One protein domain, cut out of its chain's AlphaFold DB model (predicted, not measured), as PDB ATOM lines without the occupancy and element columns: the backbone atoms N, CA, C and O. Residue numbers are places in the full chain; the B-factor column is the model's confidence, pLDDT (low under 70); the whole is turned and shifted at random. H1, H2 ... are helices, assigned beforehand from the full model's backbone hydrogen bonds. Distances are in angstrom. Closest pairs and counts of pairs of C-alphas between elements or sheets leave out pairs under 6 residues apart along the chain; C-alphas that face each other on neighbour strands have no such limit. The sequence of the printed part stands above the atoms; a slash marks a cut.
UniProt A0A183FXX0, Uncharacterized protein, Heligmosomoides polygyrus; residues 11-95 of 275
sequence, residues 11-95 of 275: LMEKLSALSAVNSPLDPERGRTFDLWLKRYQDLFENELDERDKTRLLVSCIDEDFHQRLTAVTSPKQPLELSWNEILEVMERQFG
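AT A GLANCE: This is residues 11 to 95 of the 275 residues of an uncharacterized protein of Heligmosomoides polygyrus (UniProt A0A183FXX0). Six short helices with few direct contacts make a rounded body, in which H4, H5 and H2 gather about H6: H4 runs the same way as H6 and meets its first turn, while H5 and H2 meet its later half at steep angles, H2 making a corner with its last residues. H3 follows H2 and comes close to H4, and H1 lies at the far side from H6, near H4 but touching no helix. The printed part has 85 residues with six named helices, H1 to H6 in chain order, and no named strand; the class is all helix. It is compact, with a radius of gyration of the C-alphas of 12.3 A and spans of 33 by 30 by 19 A.

HOW THE PARTS SIT: The hub is H6, residues 83 to 94, the longest helix, touching three others. With residues 83 to 86 alone it touches H4, residues 50 to 59, at a shallow tilt of 27 degrees, the same way; the closest C-alphas, of Glu 50 and Trp 83, are 5.6 A apart. With residues 89 to 93 alone it touches H5, residues 63 to 73, at a steep tilt of 62 degrees, opposite ways, the C-alphas of Leu 69 and Val 89 closest at 7.7 A. With residues 90 to 94 alone it touches H2, residues 33 to 39, at a steep tilt of 65 degrees, opposite ways; the closest C-alphas, of Phe 33 and Phe 94, are 5.2 A apart. The packing of these helices is mostly crossed, but only just: one of the three touching pairs is at a shallow tilt. H3, residues 41 to 45, is close to H4 but not clearly touching, with the C-alphas of Phe 44 and Lys 53 closest at 6.1 A. H1, residues 11 to 21, is near H4 and apart from H6. In each of the six helices every O i to N i+4 pair is within hydrogen-bond range.

IN THESE COORDINATES: H6 is 16.0 A long from first to last C-alpha, from C-alpha 83 at (184.141, 193.577, 91.720) to C-alpha 94 at (194.717, 188.845, 80.683). H5 measures 15.3 A, H1 14.5 A and H4 14.2 A. H2 and H3 are shorter, with seven and five residues. H1 begins at C-alpha 11, at (167.116, 186.299, 79.567).

THE WHOLE: The two C-alphas farthest apart, of Glu 13 and Pro 75, are 35.0 A apart. The printed part has no cut. The link from H1 to H2, 11 residues, is long. Mean pLDDT of the printed part is 78.5; residues 11 to 24, 27 to 30 and 46 to 47 are under 70.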
ATOM      1  N   LEU A  11     166.338 187.430  79.057       48.84
ATOM      2  CA  LEU A  11     167.116 186.299  79.567       48.84
ATOM      3  C   LEU A  11     167.710 185.464  78.422       48.84
ATOM      4  O   LEU A  11     168.877 185.102  78.490       48.84
ATOM      5  N   MET A  12     166.967 185.225  77.339       46.50
ATOM      6  CA  MET A  12     167.456 184.553  76.125       46.50
ATOM      7  C   MET A  12     168.505 185.383  75.377       46.50
ATOM      8  O   MET A  12     169.485 184.830  74.878       46.50
ATOM      9  N   GLU A  13     168.338 186.704  75.339       62.44
ATOM     10  CA  GLU A  13     169.309 187.645  74.781       62.44
ATOM     11  C   GLU A  13     170.581 187.682  75.637       62.44
ATOM     12  O   GLU A  13     171.677 187.543  75.101       62.44
ATOM     13  N   LYS A  14     170.452 187.714  76.973       63.72
ATOM     14  CA  LYS A  14     171.587 187.560  77.902       63.72
ATOM     15  C   LYS A  14     172.283 186.203  77.774       63.72
ATOM     16  O   LYS A  14     173.505 186.164  77.819       63.72
ATOM     17  N   LEU A  15     171.545 185.104  77.602       55.00
ATOM     18  CA  LEU A  15     172.103 183.755  77.411       55.00
ATOM     19  C   LEU A  15     172.813 183.604  76.056       55.00
ATOM     20  O   LEU A  15     173.845 182.943  75.971       55.00
ATOM     21  N   SER A  16     172.293 184.249  75.010       58.66
ATOM     22  CA  SER A  16     172.942 184.311  73.692       58.66
ATOM     23  C   SER A  16     174.168 185.224  73.709       58.66
ATOM     24  O   SER A  16     175.176 184.919  73.077       58.66
ATOM     25  N   ALA A  17     174.122 186.320  74.472       61.25
ATOM     26  CA  ALA A  17     175.291 187.143  74.742       61.25
ATOM     27  C   ALA A  17     176.339 186.338  75.520       61.25
ATOM     28  O   ALA A  17     177.481 186.313  75.103       61.25
ATOM     29  N   LEU A  18     175.956 185.597  76.563       58.41
ATOM     30  CA  LEU A  18     176.830 184.718  77.351       58.41
ATOM     31  C   LEU A  18     177.583 183.683  76.500       58.41
ATOM     32  O   LEU A  18     178.790 183.517  76.667       58.41
ATOM     33  N   SER A  19     176.913 183.029  75.547       57.47
ATOM     34  CA  SER A  19     177.584 182.093  74.633       57.47
ATOM     35  C   SER A  19     178.524 182.797  73.642       57.47
ATOM     36  O   SER A  19     179.560 182.241  73.286       57.47
ATOM     37  N   ALA A  20     178.213 184.037  73.246       56.62
ATOM     38  CA  ALA A  20     179.074 184.882  72.414       56.62
ATOM     39  C   ALA A  20     180.210 185.577  73.196       56.62
ATOM     40  O   ALA A  20     181.202 186.003  72.602       56.62
ATOM     41  N   VAL A  21     180.056 185.729  74.511       59.78
ATOM     42  CA  VAL A  21     181.005 186.349  75.446       59.78
ATOM     43  C   VAL A  21     182.144 185.388  75.795       59.78
ATOM     44  O   VAL A  21     183.253 185.850  76.071       59.78
ATOM     45  N   ASN A  22     181.914 184.077  75.664       62.28
ATOM     46  CA  ASN A  22     182.884 182.997  75.888       62.28
ATOM     47  C   ASN A  22     184.001 182.926  74.814       62.28
ATOM     48  O   ASN A  22     184.504 181.860  74.459       62.28
ATOM     49  N   SER A  23     184.354 184.075  74.234       64.38
ATOM     50  CA  SER A  23     185.473 184.219  73.314       64.38
ATOM     51  C   SER A  23     186.783 184.056  74.088       64.38
ATOM     52  O   SER A  23     186.972 184.752  75.088       64.38
ATOM     53  N   PRO A  24     187.711 183.194  73.632       68.25
ATOM     54  CA  PRO A  24     188.940 182.932  74.364       68.25
ATOM     55  C   PRO A  24     189.795 184.198  74.444       68.25
ATOM     56  O   PRO A  24     190.177 184.783  73.419       68.25
ATOM     57  N   LEU A  25     190.078 184.606  75.681       74.88
ATOM     58  CA  LEU A  25     191.012 185.677  76.002       74.88
ATOM     59  C   LEU A  25     192.425 185.201  75.673       74.88
ATOM     60  O   LEU A  25     192.856 184.118  76.061       74.88
ATOM     61  N   ASP A  26     193.139 186.015  74.909       71.81
ATOM     62  CA  ASP A  26     194.450 185.667  74.376       71.81
ATOM     63  C   ASP A  26     195.278 186.948  74.248       71.81
ATOM     64  O   ASP A  26     195.266 187.612  73.199       71.81
ATOM     65  N   PRO A  27     195.962 187.337  75.337       69.25
ATOM     66  CA  PRO A  27     196.770 188.549  75.374       69.25
ATOM     67  C   PRO A  27     197.866 188.566  74.305       69.25
ATOM     68  O   PRO A  27     198.165 189.630  73.758       69.25
ATOM     69  N   GLU A  28     198.418 187.399  73.959       68.19
ATOM     70  CA  GLU A  28     199.473 187.238  72.949       68.19
ATOM     71  C   GLU A  28     198.968 187.580  71.543       68.19
ATOM     72  O   GLU A  28     199.681 188.188  70.742       68.19
ATOM     73  N   ARG A  29     197.701 187.267  71.249       67.81
ATOM     74  CA  ARG A  29     197.034 187.648  69.991       67.81
ATOM     75  C   ARG A  29     196.321 189.000  70.051       67.81
ATOM     76  O   ARG A  29     195.586 189.341  69.126       67.81
ATOM     77  N   GLY A  30     196.516 189.775  71.119       68.50
ATOM     78  CA  GLY A  30     195.884 191.084  71.292       68.50
ATOM     79  C   GLY A  30     194.391 191.026  71.626       68.50
ATOM     80  O   GLY A  30     193.707 192.037  71.494       68.50
ATOM     81  N   ARG A  31     193.880 189.867  72.062       76.50
ATOM     82  CA  ARG A  31     192.539 189.711  72.648       76.50
ATOM     83  C   ARG A  31     192.653 189.872  74.162       76.50
ATOM     84  O   ARG A  31     192.593 188.897  74.906       76.50
ATOM     85  N   THR A  32     192.914 191.098  74.589       84.62
ATOM     86  CA  THR A  32     193.157 191.447  75.991       84.62
ATOM     87  C   THR A  32     191.857 191.717  76.747       84.62
ATOM     88  O   THR A  32     190.819 192.033  76.155       84.62
ATOM     89  N   PHE A  33     191.921 191.591  78.072       85.81
ATOM     90  CA  PHE A  33     190.780 191.775  78.965       85.81
ATOM     91  C   PHE A  33     190.148 193.164  78.844       85.81
ATOM     92  O   PHE A  33     188.928 193.267  78.799       85.81
ATOM     93  N   ASP A  34     190.944 194.223  78.701       83.00
ATOM     94  CA  ASP A  34     190.452 195.592  78.519       83.00
ATOM     95  C   ASP A  34     189.572 195.757  77.265       83.00
ATOM     96  O   ASP A  34     188.527 196.408  77.319       83.00
ATOM     97  N   LEU A  35     189.944 195.133  76.144       81.75
ATOM     98  CA  LEU A  35     189.146 195.140  74.912       81.75
ATOM     99  C   LEU A  35     187.864 194.315  75.049       81.75
ATOM    100  O   LEU A  35     186.810 194.724  74.558       81.75
ATOM    101  N   TRP A  36     187.953 193.162  75.711       84.69
ATOM    102  CA  TRP A  36     186.803 192.307  75.981       84.69
ATOM    103  C   TRP A  36     185.807 192.999  76.917       84.69
ATOM    104  O   TRP A  36     184.623 193.085  76.600       84.69
ATOM    105  N   LEU A  37     186.290 193.584  78.015       84.31
ATOM    106  CA  LEU A  37     185.454 194.269  78.994       84.31
ATOM    107  C   LEU A  37     184.772 195.474  78.355       84.31
ATOM    108  O   LEU A  37     183.583 195.659  78.558       84.31
ATOM    109  N   LYS A  38     185.483 196.235  77.515       83.69
ATOM    110  CA  LYS A  38     184.901 197.349  76.753       83.69
ATOM    111  C   LYS A  38     183.801 196.896  75.791       83.69
ATOM    112  O   LYS A  38     182.828 197.617  75.591       83.69
ATOM    113  N   ARG A  39     183.952 195.720  75.173       81.19
ATOM    114  CA  ARG A  39     182.953 195.161  74.250       81.19
ATOM    115  C   ARG A  39     181.660 194.769  74.961       81.19
ATOM    116  O   ARG A  39     180.606 194.882  74.348       81.19
ATOM    117  N   TYR A  40     181.763 194.299  76.200       80.56
ATOM    118  CA  TYR A  40     180.646 193.772  76.984       80.56
ATOM    119  C   TYR A  40     180.320 194.639  78.206       80.56
ATOM    120  O   TYR A  40     179.679 194.177  79.147       80.56
ATOM    121  N   GLN A  41     180.791 195.888  78.218       82.50
ATOM    122  CA  GLN A  41     180.657 196.812  79.344       82.50
ATOM    123  C   GLN A  41     179.182 197.066  79.680       82.50
ATOM    124  O   GLN A  41     178.804 197.121  80.849       82.50
ATOM    125  N   ASP A  42     178.348 197.126  78.649       80.56
ATOM    126  CA  ASP A  42     176.898 197.278  78.711       80.56
ATOM    127  C   ASP A  42     176.199 196.139  79.474       80.56
ATOM    128  O   ASP A  42     175.198 196.377  80.159       80.56
ATOM    129  N   LEU A  43     176.748 194.917  79.433       77.56
ATOM    130  CA  LEU A  43     176.246 193.783  80.219       77.56
ATOM    131  C   LEU A  43     176.447 193.984  81.726       77.56
ATOM    132  O   LEU A  43     175.670 193.450  82.523       77.56
ATOM    133  N   PHE A  44     177.470 194.750  82.116       79.31
ATOM    134  CA  PHE A  44     177.825 195.015  83.511       79.31
ATOM    135  C   PHE A  44     177.313 196.372  84.021       79.31
ATOM    136  O   PHE A  44     177.312 196.598  85.234       79.31
ATOM    137  N   GLU A  45     176.881 197.280  83.143       73.19
ATOM    138  CA  GLU A  45     176.448 198.636  83.516       73.19
ATOM    139  C   GLU A  45     175.020 198.710  84.077       73.19
ATOM    140  O   GLU A  45     174.727 199.634  84.834       73.19
ATOM    141  N   ASN A  46     174.155 197.722  83.818       62.84
ATOM    142  CA  ASN A  46     172.742 197.786  84.207       62.84
ATOM    143  C   ASN A  46     172.313 196.680  85.191       62.84
ATOM    144  O   ASN A  46     172.461 195.491  84.911       62.84
ATOM    145  N   GLU A  47     171.667 197.095  86.289       62.56
ATOM    146  CA  GLU A  47     170.735 196.298  87.120       62.56
ATOM    147  C   GLU A  47     171.309 195.078  87.874       62.56
ATOM    148  O   GLU A  47     170.552 194.363  88.527       62.56
ATOM    149  N   LEU A  48     172.617 194.815  87.808       76.94
ATOM    150  CA  LEU A  48     173.264 193.719  88.541       76.94
ATOM    151  C   LEU A  48     173.995 194.242  89.779       76.94
ATOM    152  O   LEU A  48     174.658 195.282  89.722       76.94
ATOM    153  N   ASP A  49     173.916 193.499  90.880       83.75
ATOM    154  CA  ASP A  49     174.759 193.744  92.046       83.75
ATOM    155  C   ASP A  49     176.213 193.301  91.774       83.75
ATOM    156  O   ASP A  49     176.510 192.582  90.816       83.75
ATOM    157  N   GLU A  50     177.165 193.756  92.594       84.38
ATOM    158  CA  GLU A  50     178.591 193.437  92.399       84.38
ATOM    159  C   GLU A  50     178.868 191.924  92.407       84.38
ATOM    160  O   GLU A  50     179.762 191.440  91.704       84.38
ATOM    161  N   ARG A  51     178.074 191.164  93.167       81.75
ATOM    162  CA  ARG A  51     178.189 189.710  93.269       81.75
ATOM    163  C   ARG A  51     177.747 189.021  91.979       81.75
ATOM    164  O   ARG A  51     178.457 188.142  91.492       81.75
ATOM    165  N   ASP A  52     176.617 189.415  91.407       83.06
ATOM    166  CA  ASP A  52     176.115 188.878  90.146       83.06
ATOM    167  C   ASP A  52     177.004 189.287  88.973       83.06
ATOM    168  O   ASP A  52     177.233 188.465  88.086       83.06
ATOM    169  N   LYS A  53     177.578 190.501  88.989       84.75
ATOM    170  CA  LYS A  53     178.601 190.912  88.010       84.75
ATOM    171  C   LYS A  53     179.828 190.007  88.077       84.75
ATOM    172  O   LYS A  53     180.273 189.507  87.048       84.75
ATOM    173  N   THR A  54     180.331 189.747  89.282       85.62
ATOM    174  CA  THR A  54     181.484 188.859  89.503       85.62
ATOM    175  C   THR A  54     181.172 187.429  89.061       85.62
ATOM    176  O   THR A  54     181.960 186.823  88.338       85.62
ATOM    177  N   ARG A  55     179.990 186.902  89.405       83.88
ATOM    178  CA  ARG A  55     179.551 185.569  88.964       83.88
ATOM    179  C   ARG A  55     179.433 185.482  87.444       83.88
ATOM    180  O   ARG A  55     179.885 184.502  86.861       83.88
ATOM    181  N   LEU A  56     178.846 186.499  86.814       82.38
ATOM    182  CA  LEU A  56     178.715 186.571  85.363       82.38
ATOM    183  C   LEU A  56     180.097 186.575  84.705       82.38
ATOM    184  O   LEU A  56     180.362 185.754  83.834       82.38
ATOM    185  N   LEU A  57     180.999 187.429  85.179       83.50
ATOM    186  CA  LEU A  57     182.367 187.528  84.685       83.50
ATOM    187  C   LEU A  57     183.125 186.191  84.784       83.50
ATOM    188  O   LEU A  57     183.745 185.771  83.811       83.50
ATOM    189  N   VAL A  58     183.030 185.498  85.922       82.81
ATOM    190  CA  VAL A  58     183.655 184.178  86.134       82.81
ATOM    191  C   VAL A  58     182.990 183.075  85.295       82.81
ATOM    192  O   VAL A  58     183.644 182.102  84.944       82.81
ATOM    193  N   SER A  59     181.713 183.212  84.925       80.88
ATOM    194  CA  SER A  59     181.029 182.249  84.040       80.88
ATOM    195  C   SER A  59     181.346 182.423  82.552       80.88
ATOM    196  O   SER A  59     181.040 181.552  81.745       80.88
ATOM    197  N   CYS A  60     181.928 183.564  82.194       78.31
ATOM    198  CA  CYS A  60     182.184 183.987  80.821       78.31
ATOM    199  C   CYS A  60     183.595 183.651  80.316       78.31
ATOM    200  O   CYS A  60     183.954 184.022  79.199       78.31
ATOM    201  N   ILE A  61     184.413 183.040  81.167       79.38
ATOM    202  CA  ILE A  61     185.803 182.686  80.894       79.38
ATOM    203  C   ILE A  61     185.932 181.187  80.617       79.38
ATOM    204  O   ILE A  61     185.145 180.382  81.110       79.38
ATOM    205  N   ASP A  62     186.951 180.816  79.843       82.00
ATOM    206  CA  ASP A  62     187.242 179.417  79.533       82.00
ATOM    207  C   ASP A  62     187.787 178.625  80.738       82.00
ATOM    208  O   ASP A  62     188.225 179.183  81.748       82.00
ATOM    209  N   GLU A  63     187.746 177.296  80.625       82.50
ATOM    210  CA  GLU A  63     188.158 176.363  81.684       82.50
ATOM    211  C   GLU A  63     189.633 176.547  82.071       82.50
ATOM    212  O   GLU A  63     189.974 176.631  83.254       82.50
ATOM    213  N   ASP A  64     190.510 176.677  81.069       81.12
ATOM    214  CA  ASP A  64     191.948 176.870  81.270       81.12
ATOM    215  C   ASP A  64     192.222 178.119  82.111       81.12
ATOM    216  O   ASP A  64     193.126 178.147  82.958       81.12
ATOM    217  N   PHE A  65     191.452 179.180  81.889       77.88
ATOM    218  CA  PHE A  65     191.571 180.382  82.677       77.88
ATOM    219  C   PHE A  65     190.904 180.290  84.033       77.88
ATOM    220  O   PHE A  65     191.484 180.772  85.002       77.88
ATOM    221  N   HIS A  66     189.736 179.666  84.134       85.06
ATOM    222  CA  HIS A  66     189.098 179.437  85.423       85.06
ATOM    223  C   HIS A  66     190.062 178.723  86.390       85.06
ATOM    224  O   HIS A  66     190.184 179.108  87.562       85.06
ATOM    225  N   GLN A  67     190.845 177.766  85.879       86.88
ATOM    226  CA  GLN A  67     191.905 177.102  86.634       86.88
ATOM    227  C   GLN A  67     193.026 178.068  87.060       86.88
ATOM    228  O   GLN A  67     193.416 178.077  88.232       86.88
ATOM    229  N   ARG A  68     193.533 178.906  86.143       86.69
ATOM    230  CA  ARG A  68     194.568 179.917  86.453       86.69
ATOM    231  C   ARG A  68     194.078 180.955  87.461       86.69
ATOM    232  O   ARG A  68     194.806 181.285  88.394       86.69
ATOM    233  N   LEU A  69     192.852 181.440  87.297       86.50
ATOM    234  CA  LEU A  69     192.227 182.414  88.178       86.50
ATOM    235  C   LEU A  69     192.116 181.845  89.592       86.50
ATOM    236  O   LEU A  69     192.631 182.448  90.525       86.50
ATOM    237  N   THR A  70     191.562 180.639  89.734       88.31
ATOM    238  CA  THR A  70     191.444 179.950  91.030       88.31
ATOM    239  C   THR A  70     192.807 179.736  91.699       88.31
ATOM    240  O   THR A  70     192.935 179.891  92.913       88.31
ATOM    241  N   ALA A  71     193.848 179.416  90.922       89.69
ATOM    242  CA  ALA A  71     195.204 179.269  91.448       89.69
ATOM    243  C   ALA A  71     195.773 180.595  91.990       89.69
ATOM    244  O   ALA A  71     196.409 180.599  93.042       89.69
ATOM    245  N   VAL A  72     195.532 181.714  91.295       87.25
ATOM    246  CA  VAL A  72     196.046 183.046  91.667       87.25
ATOM    247  C   VAL A  72     195.257 183.683  92.811       87.25
ATOM    248  O   VAL A  72     195.839 184.424  93.602       87.25
ATOM    249  N   THR A  73     193.956 183.410  92.928       89.00
ATOM    250  CA  THR A  73     193.119 183.962  94.008       89.00
ATOM    251  C   THR A  73     193.229 183.180  95.317       89.00
ATOM    252  O   THR A  73     192.792 183.671  96.358       89.00
ATOM    253  N   SER A  74     193.840 181.991  95.289       87.94
ATOM    254  CA  SER A  74     194.031 181.127  96.457       87.94
ATOM    255  C   SER A  74     194.707 181.863  97.631       87.94
ATOM    256  O   SER A  74     195.688 182.581  97.419       87.94
ATOM    257  N   PRO A  75     194.218 181.709  98.882       86.25
ATOM    258  CA  PRO A  75     193.206 180.745  99.338       86.25
ATOM    259  C   PRO A  75     191.746 181.163  99.101       86.25
ATOM    260  O   PRO A  75     190.853 180.366  99.379       86.25
ATOM    261  N   LYS A  76     191.486 182.383  98.615       89.31
ATOM    262  CA  LYS A  76     190.129 182.871  98.341       89.31
ATOM    263  C   LYS A  76     189.594 182.300  97.029       89.31
ATOM    264  O   LYS A  76     190.339 182.100  96.061       89.31
ATOM    265  N   GLN A  77     188.284 182.094  96.964       85.69
ATOM    266  CA  GLN A  77     187.638 181.767  95.694       85.69
ATOM    267  C   GLN A  77     187.471 183.024  94.828       85.69
ATOM    268  O   GLN A  77     187.243 184.107  95.367       85.69
ATOM    269  N   PRO A  78     187.494 182.906  93.487       84.81
ATOM    270  CA  PRO A  78     187.246 184.044  92.600       84.81
ATOM    271  C   PRO A  78     185.914 184.766  92.873       84.81
ATOM    272  O   PRO A  78     185.821 185.975  92.702       84.81
ATOM    273  N   LEU A  79     184.897 184.035  93.348       86.62
ATOM    274  CA  LEU A  79     183.571 184.560  93.707       86.62
ATOM    275  C   LEU A  79     183.532 185.309  95.054       86.62
ATOM    276  O   LEU A  79     182.541 185.974  95.348       86.62
ATOM    277  N   GLU A  80     184.572 185.180  95.881       86.75
ATOM    278  CA  GLU A  80     184.699 185.880  97.169       86.75
ATOM    279  C   GLU A  80     185.365 187.254  97.025       86.75
ATOM    280  O   GLU A  80     185.406 188.025  97.985       86.75
ATOM    281  N   LEU A  81     185.904 187.554  95.841       87.50
ATOM    282  CA  LEU A  81     186.509 188.840  95.530       87.50
ATOM    283  C   LEU A  81     185.429 189.885  95.240       87.50
ATOM    284  O   LEU A  81     184.402 189.595  94.624       87.50
ATOM    285  N   SER A  82     185.681 191.120  95.668       90.06
ATOM    286  CA  SER A  82     184.890 192.270  95.235       90.06
ATOM    287  C   SER A  82     185.043 192.501  93.731       90.06
ATOM    288  O   SER A  82     186.016 192.064  93.110       90.06
ATOM    289  N   TRP A  83     184.106 193.251  93.147       88.38
ATOM    290  CA  TRP A  83     184.141 193.577  91.720       88.38
ATOM    291  C   TRP A  83     185.465 194.239  91.298       88.38
ATOM    292  O   TRP A  83     186.026 193.908  90.259       88.38
ATOM    293  N   ASN A  84     186.025 195.124  92.123       88.88
ATOM    294  CA  ASN A  84     187.300 195.769  91.802       88.88
ATOM    295  C   ASN A  84     188.487 194.797  91.905       88.88
ATOM    296  O   ASN A  84     189.339 194.786  91.022       88.88
ATOM    297  N   GLU A  85     188.520 193.947  92.936       90.31
ATOM    298  CA  GLU A  85     189.586 192.947  93.102       90.31
ATOM    299  C   GLU A  85     189.602 191.946  91.939       90.31
ATOM    300  O   GLU A  85     190.670 191.638  91.408       90.31
ATOM    301  N   ILE A  86     188.434 191.457  91.501       89.06
ATOM    302  CA  ILE A  86     188.375 190.522  90.371       89.06
ATOM    303  C   ILE A  86     188.815 191.194  89.066       89.06
ATOM    304  O   ILE A  86     189.533 190.571  88.286       89.06
ATOM    305  N   LEU A  87     188.464 192.466  88.840       89.94
ATOM    306  CA  LEU A  87     188.922 193.221  87.671       89.94
ATOM    307  C   LEU A  87     190.444 193.409  87.665       89.94
ATOM    308  O   LEU A  87     191.067 193.260  86.615       89.94
ATOM    309  N   GLU A  88     191.058 193.689  88.816       88.75
ATOM    310  CA  GLU A  88     192.517 193.793  88.925       88.75
ATOM    311  C   GLU A  88     193.212 192.460  88.637       88.75
ATOM    312  O   GLU A  88     194.215 192.418  87.920       88.75
ATOM    313  N   VAL A  89     192.672 191.353  89.156       88.88
ATOM    314  CA  VAL A  89     193.211 190.018  88.873       88.88
ATOM    315  C   VAL A  89     193.043 189.674  87.390       88.88
ATOM    316  O   VAL A  89     193.989 189.178  86.774       88.88
ATOM    317  N   MET A  90     191.890 189.986  86.793       86.50
ATOM    318  CA  MET A  90     191.635 189.796  85.363       86.50
ATOM    319  C   MET A  90     192.602 190.601  84.496       86.50
ATOM    320  O   MET A  90     193.247 190.036  83.616       86.50
ATOM    321  N   GLU A  91     192.778 191.894  84.767       87.06
ATOM    322  CA  GLU A  91     193.729 192.741  84.038       87.06
ATOM    323  C   GLU A  91     195.169 192.247  84.231       87.06
ATOM    324  O   GLU A  91     195.979 192.290  83.309       87.06
ATOM    325  N   ARG A  92     195.512 191.709  85.402       84.38
ATOM    326  CA  ARG A  92     196.849 191.156  85.635       84.38
ATOM    327  C   ARG A  92     197.116 189.881  84.837       84.38
ATOM    328  O   ARG A  92     198.248 189.675  84.405       84.38
ATOM    329  N   GLN A  93     196.123 189.008  84.690       84.06
ATOM    330  CA  GLN A  93     196.303 187.726  84.001       84.06
ATOM    331  C   GLN A  93     196.055 187.813  82.489       84.06
ATOM    332  O   GLN A  93     196.647 187.054  81.725       84.06
ATOM    333  N   PHE A  94     195.190 188.731  82.062       78.94
ATOM    334  CA  PHE A  94     194.717 188.845  80.683       78.94
ATOM    335  C   PHE A  94     194.771 190.249  80.094       78.94
ATOM    336  O   PHE A  94     194.395 190.463  78.936       78.94
ATOM    337  N   GLY A  95     195.239 191.225  80.857       82.12
ATOM    338  CA  GLY A  95     195.670 192.485  80.284       82.12
ATOM    339  C   GLY A  95     196.853 192.260  79.350       82.12
ATOM    340  O   GLY A  95     197.399 191.163  79.198       82.12
TER     341      GLY A  95